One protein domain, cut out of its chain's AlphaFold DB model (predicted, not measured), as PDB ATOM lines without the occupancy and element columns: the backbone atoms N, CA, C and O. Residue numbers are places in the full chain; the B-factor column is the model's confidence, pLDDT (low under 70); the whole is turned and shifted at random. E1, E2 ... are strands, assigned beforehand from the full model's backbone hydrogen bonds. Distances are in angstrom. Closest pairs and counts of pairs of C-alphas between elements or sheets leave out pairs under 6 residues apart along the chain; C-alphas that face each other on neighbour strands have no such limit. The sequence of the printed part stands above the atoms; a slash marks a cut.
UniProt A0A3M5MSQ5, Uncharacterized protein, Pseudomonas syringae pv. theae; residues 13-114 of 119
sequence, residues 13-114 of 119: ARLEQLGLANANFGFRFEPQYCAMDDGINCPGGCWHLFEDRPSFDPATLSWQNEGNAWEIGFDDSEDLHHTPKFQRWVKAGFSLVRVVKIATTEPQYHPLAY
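Overview. This is residues 13 to 114 of the 119 residues of an uncharacterized protein of Pseudomonas syringae pv. theae (UniProt A0A3M5MSQ5). With little regular structure, this is a small twisted sheet of four short strands, E5 E2 E1 E6, amid long loops, with hairpin E3 and E4 over one face. Of 102 printed residues, 21 lie in six named strands, E1 to E6 along the chain; the class is all strand, both sheets antiparallel. The whole is compact, radius of gyration of the C-alphas 12.6 A, spanning 33 by 31 by 24 A.

Arrangement. Look first at hairpin E1, residues 33 to 36, and E2, residues 47 to 50: N 35 and O 48 are 2.8 A apart, within hydrogen-bond range. Also within hydrogen-bond range are N 49 and O 70, 2.8 A, across the neighbours E2 and E5, residues 69 to 72; N 34 and O 97, 2.9 A, across the neighbours E1 and E6, residues 97 to 99; and N 55 and O 64, 2.8 A, across the hairpin of E3, residues 55 to 57, and E4, residues 62 to 64. The closest C-alphas of E2 and E4, His 48 and Trp 63, are 7.8 A apart.

Along the chain. Find C-alpha 33 at (86.686, 32.467, -4.739); E1 runs 10.6 A from there. E6 ends at C-alpha 99, (86.370, 30.274, -9.401).

Size, cuts and confidence. The printed part has no cut. The E5 to E6 link is long, 24 residues; residues 74 to 81 there have pLDDT under 70.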
ATOM      1  N   ALA A  13      89.191  26.408 -10.440       93.94
ATOM      2  CA  ALA A  13      88.123  25.454 -10.701       93.94
ATOM      3  C   ALA A  13      86.871  26.166 -11.200       93.94
ATOM      4  O   ALA A  13      86.608  27.322 -10.869       93.94
ATOM      5  N   ARG A  14      86.048  25.447 -11.954       94.19
ATOM      6  CA  ARG A  14      84.665  25.862 -12.187       94.19
ATOM      7  C   ARG A  14      83.777  25.430 -11.022       94.19
ATOM      8  O   ARG A  14      84.098  24.465 -10.324       94.19
ATOM      9  N   LEU A  15      82.620  26.073 -10.870       91.06
ATOM     10  CA  LEU A  15      81.629  25.683  -9.861       91.06
ATOM     11  C   LEU A  15      81.220  24.211  -9.996       91.06
ATOM     12  O   LEU A  15      81.053  23.528  -8.993       91.06
ATOM     13  N   GLU A  16      81.141  23.672 -11.213       90.25
ATOM     14  CA  GLU A  16      80.809  22.263 -11.433       90.25
ATOM     15  C   GLU A  16      81.871  21.311 -10.880       90.25
ATOM     16  O   GLU A  16      81.529  20.265 -10.334       90.25
ATOM     17  N   GLN A  17      83.154  21.669 -10.991       91.56
ATOM     18  CA  GLN A  17      84.250  20.865 -10.440       91.56
ATOM     19  C   GLN A  17      84.264  20.899  -8.910       91.56
ATOM     20  O   GLN A  17      84.747  19.955  -8.293       91.56
ATOM     21  N   LEU A  18      83.711  21.957  -8.315       89.19
ATOM     22  CA  LEU A  18      83.522  22.097  -6.872       89.19
ATOM     23  C   LEU A  18      82.251  21.395  -6.362       89.19
ATOM     24  O   LEU A  18      82.000  21.397  -5.166       89.19
ATOM     25  N   GLY A  19      81.442  20.796  -7.246       87.56
ATOM     26  CA  GLY A  19      80.145  20.215  -6.876       87.56
ATOM     27  C   GLY A  19      79.030  21.253  -6.688       87.56
ATOM     28  O   GLY A  19      77.939  20.908  -6.248       87.56
ATOM     29  N   LEU A  20      79.270  22.508  -7.078       87.38
ATOM     30  CA  LEU A  20      78.409  23.672  -6.837       87.38
ATOM     31  C   LEU A  20      77.680  24.159  -8.100       87.38
ATOM     32  O   LEU A  20      77.171  25.275  -8.141       87.38
ATOM     33  N   ALA A  21      77.611  23.320  -9.141       84.62
ATOM     34  CA  ALA A  21      76.999  23.635 -10.440       84.62
ATOM     35  C   ALA A  21      75.580  24.220 -10.339       84.62
ATOM     36  O   ALA A  21      75.191  25.077 -11.126       84.62
ATOM     37  N   ASN A  22      74.806  23.708  -9.380       81.69
ATOM     38  CA  ASN A  22      73.392  24.024  -9.198       81.69
ATOM     39  C   ASN A  22      73.144  24.882  -7.950       81.69
ATOM     40  O   ASN A  22      72.013  24.931  -7.464       81.69
ATOM     41  N   ALA A  23      74.187  25.512  -7.397       82.12
ATOM     42  CA  ALA A  23      74.042  26.376  -6.237       82.12
ATOM     43  C   ALA A  23      73.088  27.535  -6.561       82.12
ATOM     44  O   ALA A  23      73.264  28.258  -7.542       82.12
ATOM     45  N   ASN A  24      72.056  27.697  -5.732       83.75
ATOM     46  CA  ASN A  24      71.138  28.822  -5.806       83.75
ATOM     47  C   ASN A  24      71.370  29.724  -4.597       83.75
ATOM     48  O   ASN A  24      70.924  29.418  -3.494       83.75
ATOM     49  N   PHE A  25      72.045  30.844  -4.833       82.19
ATOM     50  CA  PHE A  25      72.448  31.778  -3.785       82.19
ATOM     51  C   PHE A  25      71.276  32.586  -3.208       82.19
ATOM     52  O   PHE A  25      71.407  33.186  -2.151       82.19
ATOM     53  N   GLY A  26      70.119  32.635  -3.883       82.94
ATOM     54  CA  GLY A  26      68.949  33.399  -3.421       82.94
ATOM     55  C   GLY A  26      69.071  34.926  -3.554       82.94
ATOM     56  O   GLY A  26      68.108  35.643  -3.289       82.94
ATOM     57  N   PHE A  27      70.217  35.434  -4.011       85.69
ATOM     58  CA  PHE A  27      70.470  36.839  -4.337       85.69
ATOM     59  C   PHE A  27      71.492  36.949  -5.479       85.69
ATOM     60  O   PHE A  27      72.020  35.946  -5.962       85.69
ATOM     61  N   ARG A  28      71.745  38.173  -5.962       87.62
ATOM     62  CA  ARG A  28      72.776  38.410  -6.981       87.62
ATOM     63  C   ARG A  28      74.153  38.233  -6.339       87.62
ATOM     64  O   ARG A  28      74.590  39.122  -5.623       87.62
ATOM     65  N   PHE A  29      74.786  37.104  -6.631       90.12
ATOM     66  CA  PHE A  29      76.085  36.702  -6.109       90.12
ATOM     67  C   PHE A  29      76.884  36.034  -7.232       90.12
ATOM     68  O   PHE A  29      76.392  35.084  -7.847       90.12
ATOM     69  N   GLU A  30      78.076  36.545  -7.542       91.44
ATOM     70  CA  GLU A  30      78.990  35.924  -8.515       91.44
ATOM     71  C   GLU A  30      80.278  35.504  -7.792       91.44
ATOM     72  O   GLU A  30      81.179  36.328  -7.620       91.44
ATOM     73  N   PRO A  31      80.384  34.236  -7.343       93.31
ATOM     74  CA  PRO A  31      81.545  33.792  -6.585       93.31
ATOM     75  C   PRO A  31      82.805  33.833  -7.452       93.31
ATOM     76  O   PRO A  31      82.856  33.238  -8.530       93.31
ATOM     77  N   GLN A  32      83.834  34.512  -6.953       95.12
ATOM     78  CA  GLN A  32      85.169  34.566  -7.553       95.12
ATOM     79  C   GLN A  32      86.160  33.662  -6.825       95.12
ATOM     80  O   GLN A  32      87.157  33.232  -7.411       95.12
ATOM     81  N   TYR A  33      85.879  33.348  -5.564       95.50
ATOM     82  CA  TYR A  33      86.686  32.467  -4.739       95.50
ATOM     83  C   TYR A  33      85.796  31.496  -3.976       95.50
ATOM     84  O   TYR A  33      84.641  31.793  -3.668       95.50
ATOM     85  N   CYS A  34      86.352  30.329  -3.689       94.12
ATOM     86  CA  CYS A  34      85.729  29.295  -2.884       94.12
ATOM     87  C   CYS A  34      86.790  28.699  -1.961       94.12
ATOM     88  O   CYS A  34      87.921  28.480  -2.393       94.12
ATOM     89  N   ALA A  35      86.446  28.454  -0.708       93.31
ATOM     90  CA  ALA A  35      87.320  27.821   0.261       93.31
ATOM     91  C   ALA A  35      86.517  26.933   1.210       93.31
ATOM     92  O   ALA A  35      85.291  26.948   1.199       93.31
ATOM     93  N   MET A  36      87.221  26.152   2.017       89.81
ATOM     94  CA  MET A  36      86.643  25.251   3.005       89.81
ATOM     95  C   MET A  36      87.218  25.581   4.383       89.81
ATOM     96  O   MET A  36      88.386  25.978   4.493       89.81
ATOM     97  N   ASP A  37      86.408  25.464   5.423       85.00
ATOM     98  CA  ASP A  37      86.794  25.758   6.808       85.00
ATOM     99  C   ASP A  37      87.362  24.552   7.563       85.00
ATOM    100  O   ASP A  37      88.225  24.750   8.419       85.00
ATOM    101  N   ASP A  38      86.989  23.321   7.196       76.69
ATOM    102  CA  ASP A  38      87.583  22.101   7.749       76.69
ATOM    103  C   ASP A  38      88.211  21.180   6.689       76.69
ATOM    104  O   ASP A  38      87.644  20.821   5.661       76.69
ATOM    105  N   GLY A  39      89.439  20.774   6.985       72.81
ATOM    106  CA  GLY A  39      90.131  19.647   6.359       72.81
ATOM    107  C   GLY A  39      91.097  18.966   7.333       72.81
ATOM    108  O   GLY A  39      91.956  18.178   6.925       72.81
ATOM    109  N   ILE A  40      91.022  19.339   8.618       72.62
ATOM    110  CA  ILE A  40      91.911  18.893   9.687       72.62
ATOM    111  C   ILE A  40      91.430  17.558  10.231       72.62
ATOM    112  O   ILE A  40      92.215  16.613  10.293       72.62
ATOM    113  N   ASN A  41      90.152  17.484  10.601       74.75
ATOM    114  CA  ASN A  41      89.557  16.288  11.196       74.75
ATOM    115  C   ASN A  41      88.567  15.592  10.256       74.75
ATOM    116  O   ASN A  41      88.178  14.453  10.515       74.75
ATOM    117  N   CYS A  42      88.204  16.251   9.155       75.31
ATOM    118  CA  CYS A  42      87.204  15.788   8.214       75.31
ATOM    119  C   CYS A  42      87.743  15.820   6.766       75.31
ATOM    120  O   CYS A  42      88.524  16.707   6.412       75.31
ATOM    121  N   PRO A  43      87.360  14.864   5.893       78.31
ATOM    122  CA  PRO A  43      87.707  14.929   4.476       78.31
ATOM    123  C   PRO A  43      87.079  16.111   3.731       78.31
ATOM    124  O   PRO A  43      87.445  16.321   2.582       78.31
ATOM    125  N   GLY A  44      86.142  16.839   4.325       78.19
ATOM    126  CA  GLY A  44      85.494  18.019   3.766       78.19
ATOM    127  C   GLY A  44      85.018  18.929   4.895       78.19
ATOM    128  O   GLY A  44      85.358  18.690   6.047       78.19
ATOM    129  N   GLY A  45      84.224  19.935   4.560       79.69
ATOM    130  CA  GLY A  45      83.715  20.927   5.499       79.69
ATOM    131  C   GLY A  45      82.728  21.848   4.795       79.69
ATOM    132  O   GLY A  45      82.358  21.597   3.637       79.69
ATOM    133  N   CYS A  46      82.333  22.918   5.469       85.06
ATOM    134  CA  CYS A  46      81.444  23.909   4.886       85.06
ATOM    135  C   CYS A  46      82.184  24.685   3.791       85.06
ATOM    136  O   CYS A  46      83.356  25.060   3.918       85.06
ATOM    137  N   TRP A  47      81.501  24.926   2.673       88.62
ATOM    138  CA  TRP A  47      82.043  25.770   1.617       88.62
ATOM    139  C   TRP A  47      81.755  27.224   1.909       88.62
ATOM    140  O   TRP A  47      80.606  27.611   2.082       88.62
ATOM    141  N   HIS A  48      82.791  28.041   1.821       91.94
ATOM    142  CA  HIS A  48      82.702  29.486   1.887       91.94
ATOM    143  C   HIS A  48      83.004  30.058   0.509       91.94
ATOM    144  O   HIS A  48      84.082  29.840  -0.049       91.94
ATOM    145  N   LEU A  49      82.049  30.778  -0.063       94.25
ATOM    146  CA  LEU A  49      82.177  31.438  -1.353       94.25
ATOM    147  C   LEU A  49      82.272  32.943  -1.152       94.25
ATOM    148  O   LEU A  49      81.582  33.497  -0.301       94.25
ATOM    149  N   PHE A  50      83.074  33.606  -1.983       95.31
ATOM    150  CA  PHE A  50      83.375  35.031  -1.849       95.31
ATOM    151  C   PHE A  50      83.369  35.736  -3.209       95.31
ATOM    152  O   PHE A  50      83.822  35.170  -4.212       95.31
ATOM    153  N   GLU A  51      82.892  36.982  -3.251       94.75
ATOM    154  CA  GLU A  51      83.006  37.852  -4.439       94.75
ATOM    155  C   GLU A  51      84.371  38.555  -4.513       94.75
ATOM    156  O   GLU A  51      84.832  38.916  -5.597       94.75
ATOM    157  N   ASP A  52      85.025  38.727  -3.367       93.50
ATOM    158  CA  ASP A  52      86.355  39.295  -3.185       93.50
ATOM    159  C   ASP A  52      87.347  38.245  -2.671       93.50
ATOM    160  O   ASP A  52      86.971  37.150  -2.260       93.50
ATOM    161  N   ARG A  53      88.645  38.549  -2.739       94.00
ATOM    162  CA  ARG A  53      89.681  37.613  -2.298       94.00
ATOM    163  C   ARG A  53      89.698  37.538  -0.763       94.00
ATOM    164  O   ARG A  53      90.116  38.520  -0.149       94.00
ATOM    165  N   PRO A  54      89.367  36.388  -0.148       95.19
ATOM    166  CA  PRO A  54      89.400  36.255   1.300       95.19
ATOM    167  C   PRO A  54      90.837  36.078   1.815       95.19
ATOM    168  O   PRO A  54      91.776  35.776   1.066       95.19
ATOM    169  N   SER A  55      90.995  36.207   3.128       93.38
ATOM    170  CA  SER A  55      92.208  35.869   3.872       93.38
ATOM    171  C   SER A  55      91.892  34.838   4.950       93.38
ATOM    172  O   SER A  55      90.808  34.858   5.524       93.38
ATOM    173  N   PHE A  56      92.817  33.915   5.206       92.38
ATOM    174  CA  PHE A  56      92.657  32.943   6.284       92.38
ATOM    175  C   PHE A  56      93.332  33.465   7.552       92.38
ATOM    176  O   PHE A  56      94.523  33.785   7.518       92.38
ATOM    177  N   ASP A  57      92.598  33.514   8.661       91.69
ATOM    178  CA  ASP A  57      93.146  33.817   9.979       91.69
ATOM    179  C   ASP A  57      93.492  32.511  10.721       91.69
ATOM    180  O   ASP A  57      92.597  31.802  11.187       91.69
ATOM    181  N   PRO A  58      94.787  32.177  10.886       86.31
ATOM    182  CA  PRO A  58      95.196  30.951  11.562       86.31
ATOM    183  C   PRO A  58      94.988  30.991  13.083       86.31
ATOM    184  O   PRO A  58      95.066  29.940  13.715       86.31
ATOM    185  N   ALA A  59      94.757  32.163  13.687       89.12
ATOM    186  CA  ALA A  59      94.495  32.270  15.120       89.12
ATOM    187  C   ALA A  59      93.057  31.862  15.463       89.12
ATOM    188  O   ALA A  59      92.822  31.260  16.509       89.12
ATOM    189  N   THR A  60      92.112  32.179  14.578       88.19
ATOM    190  CA  THR A  60      90.686  31.856  14.736       88.19
ATOM    191  C   THR A  60      90.230  30.682  13.874       88.19
ATOM    192  O   THR A  60      89.107  30.221  14.046       88.19
ATOM    193  N   LEU A  61      91.100  30.181  12.988       85.62
ATOM    194  CA  LEU A  61      90.816  29.125  12.012       85.62
ATOM    195  C   LEU A  61      89.625  29.462  11.105       85.62
ATOM    196  O   LEU A  61      88.803  28.603  10.810       85.62
ATOM    197  N   SER A  62      89.532  30.718  10.662       88.75
ATOM    198  CA  SER A  62      88.388  31.208   9.891       88.75
ATOM    199  C   SER A  62      88.800  31.992   8.648       88.75
ATOM    200  O   SER A  62      89.865  32.616   8.599       88.75
ATOM    201  N   TRP A  63      87.943  31.962   7.629       92.62
ATOM    202  CA  TRP A  63      88.065  32.816   6.452       92.62
ATOM    203  C   TRP A  63      87.442  34.187   6.716       92.62
ATOM    204  O   TRP A  63      86.361  34.292   7.284       92.62
ATOM    205  N   GLN A  64      88.139  35.237   6.295       93.44
ATOM    206  CA  GLN A  64      87.765  36.632   6.495       93.44
ATOM    207  C   GLN A  64      87.722  37.343   5.143       93.44
ATOM    208  O   GLN A  64      88.666  37.231   4.354       93.44
ATOM    209  N   ASN A  65      86.661  38.100   4.887       94.25
ATOM    210  CA  ASN A  65      86.506  38.931   3.696       94.25
ATOM    211  C   ASN A  65      85.778  40.241   4.049       94.25
ATOM    212  O   ASN A  65      85.185  40.359   5.121       94.25
ATOM    213  N   GLU A  66      85.841  41.239   3.165       89.31
ATOM    214  CA  GLU A  66      85.136  42.518   3.367       89.31
ATOM    215  C   GLU A  66      83.786  42.560   2.631       89.31
ATOM    216  O   GLU A  66      82.910  43.352   2.982       89.31
ATOM    217  N   GLY A  67      83.632  41.737   1.588       87.00
ATOM    218  CA  GLY A  67      82.454  41.691   0.729       87.00
ATOM    219  C   GLY A  67      81.384  40.685   1.153       87.00
ATOM    220  O   GLY A  67      81.339  40.192   2.280       87.00
ATOM    221  N   ASN A  68      80.502  40.352   0.210       88.38
ATOM    222  CA  ASN A  68      79.516  39.299   0.427       88.38
ATOM    223  C   ASN A  68      80.211  37.936   0.465       88.38
ATOM    224  O   ASN A  68      81.015  37.613  -0.414       88.38
ATOM    225  N   ALA A  69      79.828  37.130   1.446       91.38
ATOM    226  CA  ALA A  69      80.168  35.723   1.519       91.38
ATOM    227  C   ALA A  69      78.888  34.884   1.522       91.38
ATOM    228  O   ALA A  69      77.820  35.350   1.934       91.38
ATOM    229  N   TRP A  70      79.000  33.648   1.056       90.62
ATOM    230  CA  TRP A  70      77.929  32.669   1.152       90.62
ATOM    231  C   TRP A  70      78.478  31.331   1.627       90.62
ATOM    232  O   TRP A  70      79.534  30.902   1.168       90.62
ATOM    233  N   GLU A  71      77.746  30.691   2.529       88.56
ATOM    234  CA  GLU A  71      78.119  29.420   3.141       88.56
ATOM    235  C   GLU A  71      77.226  28.296   2.601       88.56
ATOM    236  O   GLU A  71      76.015  28.475   2.433       88.56
ATOM    237  N   ILE A  72      77.832  27.146   2.310       83.44
ATOM    238  CA  ILE A  72      77.149  25.911   1.915       83.44
ATOM    239  C   ILE A  72      77.524  24.828   2.899       83.44
ATOM    240  O   ILE A  72      78.705  24.513   3.039       83.44
ATOM    241  N   GLY A  73      76.497  24.232   3.481       73.62
ATOM    242  CA  GLY A  73      76.643  23.231   4.519       73.62
ATOM    243  C   GLY A  73      76.261  23.778   5.877       73.62
ATOM    244  O   GLY A  73      76.326  24.979   6.112       73.62
ATOM    245  N   PHE A  74      75.761  22.893   6.734       58.59
ATOM    246  CA  PHE A  74      75.375  23.223   8.110       58.59
ATOM    247  C   PHE A  74      76.254  22.514   9.148       58.59
ATOM    248  O   PHE A  74      76.316  22.959  10.293       58.59
ATOM    249  N   ASP A  75      76.887  21.403   8.764       64.25
ATOM    250  CA  ASP A  75      77.751  20.572   9.600       64.25
ATOM    251  C   ASP A  75      78.790  19.863   8.717       64.25
ATOM    252  O   ASP A  75      78.479  19.406   7.613       64.25
ATOM    253  N   ASP A  76      80.003  19.701   9.242       60.84
ATOM    254  CA  ASP A  76      81.168  19.118   8.569       60.84
ATOM    255  C   ASP A  76      80.920  17.680   8.074       60.84
ATOM    256  O   ASP A  76      81.638  17.174   7.206       60.84
ATOM    257  N   SER A  77      79.899  17.000   8.612       57.44
ATOM    258  CA  SER A  77      79.529  15.629   8.255       57.44
ATOM    259  C   SER A  77      78.562  15.499   7.067       57.44
ATOM    260  O   SER A  77      78.558  14.451   6.411       57.44
ATOM    261  N   GLU A  78      77.772  16.532   6.746       54.31
ATOM    262  CA  GLU A  78      76.703  16.444   5.735       54.31
ATOM    263  C   GLU A  78      77.209  16.656   4.293       54.31
ATOM    264  O   GLU A  78      76.658  16.075   3.352       54.31
ATOM    265  N   ASP A  79      78.321  17.373   4.098       59.31
ATOM    266  CA  ASP A  79      78.795  17.777   2.761       59.31
ATOM    267  C   ASP A  79      79.900  16.899   2.152       59.31
ATOM    268  O   ASP A  79      80.306  17.078   0.995       59.31
ATOM    269  N   LEU A  80      80.314  15.851   2.870       59.72
ATOM    270  CA  LEU A  80      81.359  14.908   2.451       59.72
ATOM    271  C   LEU A  80      81.087  14.210   1.114       59.72
ATOM    272  O   LEU A  80      82.017  13.861   0.375       59.72
ATOM    273  N   HIS A  81      79.815  13.970   0.790       64.75
ATOM    274  CA  HIS A  81      79.435  13.307  -0.458       64.75
ATOM    275  C   HIS A  81      79.696  14.179  -1.689       64.75
ATOM    276  O   HIS A  81      79.940  13.642  -2.775       64.75
ATOM    277  N   HIS A  82      79.691  15.498  -1.513       72.12
ATOM    278  CA  HIS A  82      79.803  16.471  -2.590       72.12
ATOM    279  C   HIS A  82      81.197  17.101  -2.680       72.12
ATOM    280  O   HIS A  82      81.545  17.618  -3.741       72.12
ATOM    281  N   THR A  83      82.040  16.962  -1.647       84.88
ATOM    282  CA  THR A  83      83.437  17.411  -1.700       84.88
ATOM    283  C   THR A  83      84.211  16.668  -2.805       84.88
ATOM    284  O   THR A  83      84.359  15.430  -2.755       84.88
ATOM    285  N   PRO A  84      84.750  17.381  -3.811       87.81
ATOM    286  CA  PRO A  84      85.491  16.775  -4.904       87.81
ATOM    287  C   PRO A  84      86.832  16.237  -4.407       87.81
ATOM    288  O   PRO A  84      87.431  16.762  -3.470       87.81
ATOM    289  N   LYS A  85      87.329  15.176  -5.050       88.44
ATOM    290  CA  LYS A  85      88.505  14.424  -4.576       88.44
ATOM    291  C   LYS A  85      89.739  15.295  -4.342       88.44
ATOM    292  O   LYS A  85      90.419  15.078  -3.348       88.44
ATOM    293  N   PHE A  86      90.003  16.261  -5.222       88.25
ATOM    294  CA  PHE A  86      91.172  17.136  -5.123       88.25
ATOM    295  C   PHE A  86      91.145  18.051  -3.889       88.25
ATOM    296  O   PHE A  86      92.207  18.472  -3.435       88.25
ATOM    297  N   GLN A  87      89.957  18.336  -3.347       89.25
ATOM    298  CA  GLN A  87      89.769  19.198  -2.181       89.25
ATOM    299  C   GLN A  87      89.776  18.415  -0.864       89.25
ATOM    300  O   GLN A  87      89.913  18.998   0.209       89.25
ATOM    301  N   ARG A  88      89.632  17.086  -0.920       88.00
ATOM    302  CA  ARG A  88      89.492  16.305   0.306       88.00
ATOM    303  C   ARG A  88      90.754  16.376   1.150       88.00
ATOM    304  O   ARG A  88      91.845  16.201   0.611       88.00
ATOM    305  N   TRP A  89      90.592  16.582   2.457       88.19
ATOM    306  CA  TRP A  89      91.698  16.710   3.420       88.19
ATOM    307  C   TRP A  89      92.650  17.888   3.160       88.19
ATOM    308  O   TRP A  89      93.749  17.932   3.716       88.19
ATOM    309  N   VAL A  90      92.280  18.849   2.309       89.94
ATOM    310  CA  VAL A  90      93.064  20.078   2.158       89.94
ATOM    311  C   VAL A  90      92.874  20.922   3.416       89.94
ATOM    312  O   VAL A  90      91.753  21.270   3.768       89.94
ATOM    313  N   LYS A  91      93.971  21.270   4.093       89.75
ATOM    314  CA  LYS A  91      93.969  22.146   5.275       89.75
ATOM    315  C   LYS A  91      93.224  23.440   4.964       89.75
ATOM    316  O   LYS A  91      93.489  24.042   3.924       89.75
ATOM    317  N   ALA A  92      92.415  23.913   5.910       89.31
ATOM    318  CA  ALA A  92      91.594  25.113   5.770       89.31
ATOM    319  C   ALA A  92      92.349  26.279   5.111       89.31
ATOM    320  O   ALA A  92      91.998  26.665   4.007       89.31
ATOM    321  N   GLY A  93      93.480  26.732   5.663       90.31
ATOM    322  CA  GLY A  93      94.259  27.848   5.096       90.31
ATOM    323  C   GLY A  93      94.921  27.616   3.727       90.31
ATOM    324  O   GLY A  93      95.460  28.555   3.147       90.31
ATOM    325  N   PHE A  94      94.890  26.391   3.198       91.12
ATOM    326  CA  PHE A  94      95.351  26.052   1.849       91.12
ATOM    327  C   PHE A  94      94.202  25.772   0.877       91.12
ATOM    328  O   PHE A  94      94.462  25.576  -0.301       91.12
ATOM    329  N   SER A  95      92.955  25.747   1.347       91.94
ATOM    330  CA  SER A  95      91.784  25.275   0.600       91.94
ATOM    331  C   SER A  95      91.229  26.276  -0.422       91.94
ATOM    332  O   SER A  95      90.246  25.976  -1.098       91.94
ATOM    333  N   LEU A  96      91.833  27.461  -0.535       93.75
ATOM    334  CA  LEU A  96      91.363  28.514  -1.427       93.75
ATOM    335  C   LEU A  96      91.508  28.109  -2.896       93.75
ATOM    336  O   LEU A  96      92.605  27.811  -3.370       93.75
ATOM    337  N   VAL A  97      90.406  28.218  -3.627       94.12
ATOM    338  CA  VAL A  97      90.296  28.022  -5.071       94.12
ATOM    339  C   VAL A  97      89.751  29.294  -5.699       94.12
ATOM    340  O   VAL A  97      88.811  29.911  -5.195       94.12
ATOM    341  N   ARG A  98      90.307  29.676  -6.845       94.56
ATOM    342  CA  ARG A  98      89.751  30.720  -7.698       94.56
ATOM    343  C   ARG A  98      88.680  30.123  -8.601       94.56
ATOM    344  O   ARG A  98      88.939  29.183  -9.354       94.56
ATOM    345  N   VAL A  99      87.483  30.687  -8.549       94.38
ATOM    346  CA  VAL A  99      86.370  30.274  -9.401       94.38
ATOM    347  C   VAL A  99      86.532  30.920 -10.773       94.38
ATOM    348  O   VAL A  99      86.640  32.140 -10.904       94.38
ATOM    349  N   VAL A 100      86.561  30.098 -11.818       94.44
ATOM    350  CA  VAL A 100      86.706  30.544 -13.209       94.44
ATOM    351  C   VAL A 100      85.596  29.981 -14.088       94.44
ATOM    352  O   VAL A 100      85.022  28.933 -13.808       94.44
ATOM    353  N   LYS A 101      85.305  30.663 -15.201       90.19
ATOM    354  CA  LYS A 101      84.301  30.204 -16.181       90.19
ATOM    355  C   LYS A 101      84.803  29.025 -17.017       90.19
ATOM    356  O   LYS A 101      84.014  28.199 -17.469       90.19
ATOM    357  N   ILE A 102      86.115  28.948 -17.236       88.06
ATOM    358  CA  ILE A 102      86.766  27.913 -18.038       88.06
ATOM    359  C   ILE A 102      87.977  27.413 -17.258       88.06
ATOM    360  O   ILE A 102      88.887  28.189 -16.995       88.06
ATOM    361  N   ALA A 103      87.990  26.122 -16.939       82.12
ATOM    362  CA  ALA A 103      89.158  25.416 -16.424       82.12
ATOM    363  C   ALA A 103      89.426  24.204 -17.322       82.12
ATOM    364  O   ALA A 103      88.490  23.510 -17.730       82.12
ATOM    365  N   THR A 104      90.691  23.969 -17.665       75.81
ATOM    366  CA  THR A 104      91.101  22.911 -18.605       75.81
ATOM    367  C   THR A 104      91.532  21.620 -17.909       75.81
ATOM    368  O   THR A 104      91.596  20.579 -18.560       75.81
ATOM    369  N   THR A 105      91.787  21.663 -16.600       84.00
ATOM    370  CA  THR A 105      92.222  20.515 -15.791       84.00
ATOM    371  C   THR A 105      91.578  20.528 -14.406       84.00
ATOM    372  O   THR A 105      90.966  21.514 -13.993       84.00
ATOM    373  N   GLU A 106      91.689  19.409 -13.686       84.69
ATOM    374  CA  GLU A 106      91.368  19.366 -12.256       84.69
ATOM    375  C   GLU A 106      92.387  20.213 -11.464       84.69
ATOM    376  O   GLU A 106      93.571  20.208 -11.830       84.69
ATOM    377  N   PRO A 107      91.956  20.947 -10.419       87.94
ATOM    378  CA  PRO A 107      92.860  21.709  -9.562       87.94
ATOM    379  C   PRO A 107      93.921  20.817  -8.923       87.94
ATOM    380  O   PRO A 107      93.651  19.677  -8.543       87.94
ATOM    381  N   GLN A 108      95.130  21.353  -8.770       85.62
ATOM    382  CA  GLN A 108      96.228  20.660  -8.107       85.62
ATOM    383  C   GLN A 108      96.742  21.501  -6.949       85.62
ATOM    384  O   GLN A 108      97.126  22.652  -7.136       85.62
ATOM    385  N   TYR A 109      96.785  20.898  -5.765       85.94
ATOM    386  CA  TYR A 109      97.429  21.485  -4.602       85.94
ATOM    387  C   TYR A 109      98.831  20.929  -4.413       85.94
ATOM    388  O   TYR A 109      99.134  19.784  -4.757       85.94
ATOM    389  N   HIS A 110      99.683  21.730  -3.783       86.25
ATOM    390  CA  HIS A 110     100.958  21.238  -3.290       86.25
ATOM    391  C   HIS A 110     100.725  20.123  -2.248       86.25
ATOM    392  O   HIS A 110      99.860  20.288  -1.390       86.25
ATOM    393  N   PRO A 111     101.512  19.027  -2.219       86.44
ATOM    394  CA  PRO A 111     101.297  17.920  -1.279       86.44
ATOM    395  C   PRO A 111     101.231  18.321   0.205       86.44
ATOM    396  O   PRO A 111     100.534  17.688   0.988       86.44
ATOM    397  N   LEU A 112     101.920  19.398   0.600       86.75
ATOM    398  CA  LEU A 112     101.886  19.925   1.975       86.75
ATOM    399  C   LEU A 112     100.550  20.580   2.369       86.75
ATOM    400  O   LEU A 112     100.334  20.824   3.560       86.75
ATOM    401  N   ALA A 113      99.681  20.878   1.402       89.00
ATOM    402  CA  ALA A 113      98.342  21.397   1.646       89.00
ATOM    403  C   ALA A 113      97.436  20.347   2.299       89.00
ATOM    404  O   ALA A 113      96.522  20.709   3.030       89.00
ATOM    405  N   TYR A 114      97.709  19.060   2.082       88.44
ATOM    406  CA  TYR A 114      96.900  17.978   2.624       88.44
ATOM    407  C   TYR A 114      97.270  17.674   4.075       88.44
ATOM    408  O   TYR A 114      98.440  17.742   4.480       88.44
TER     409      TYR A 114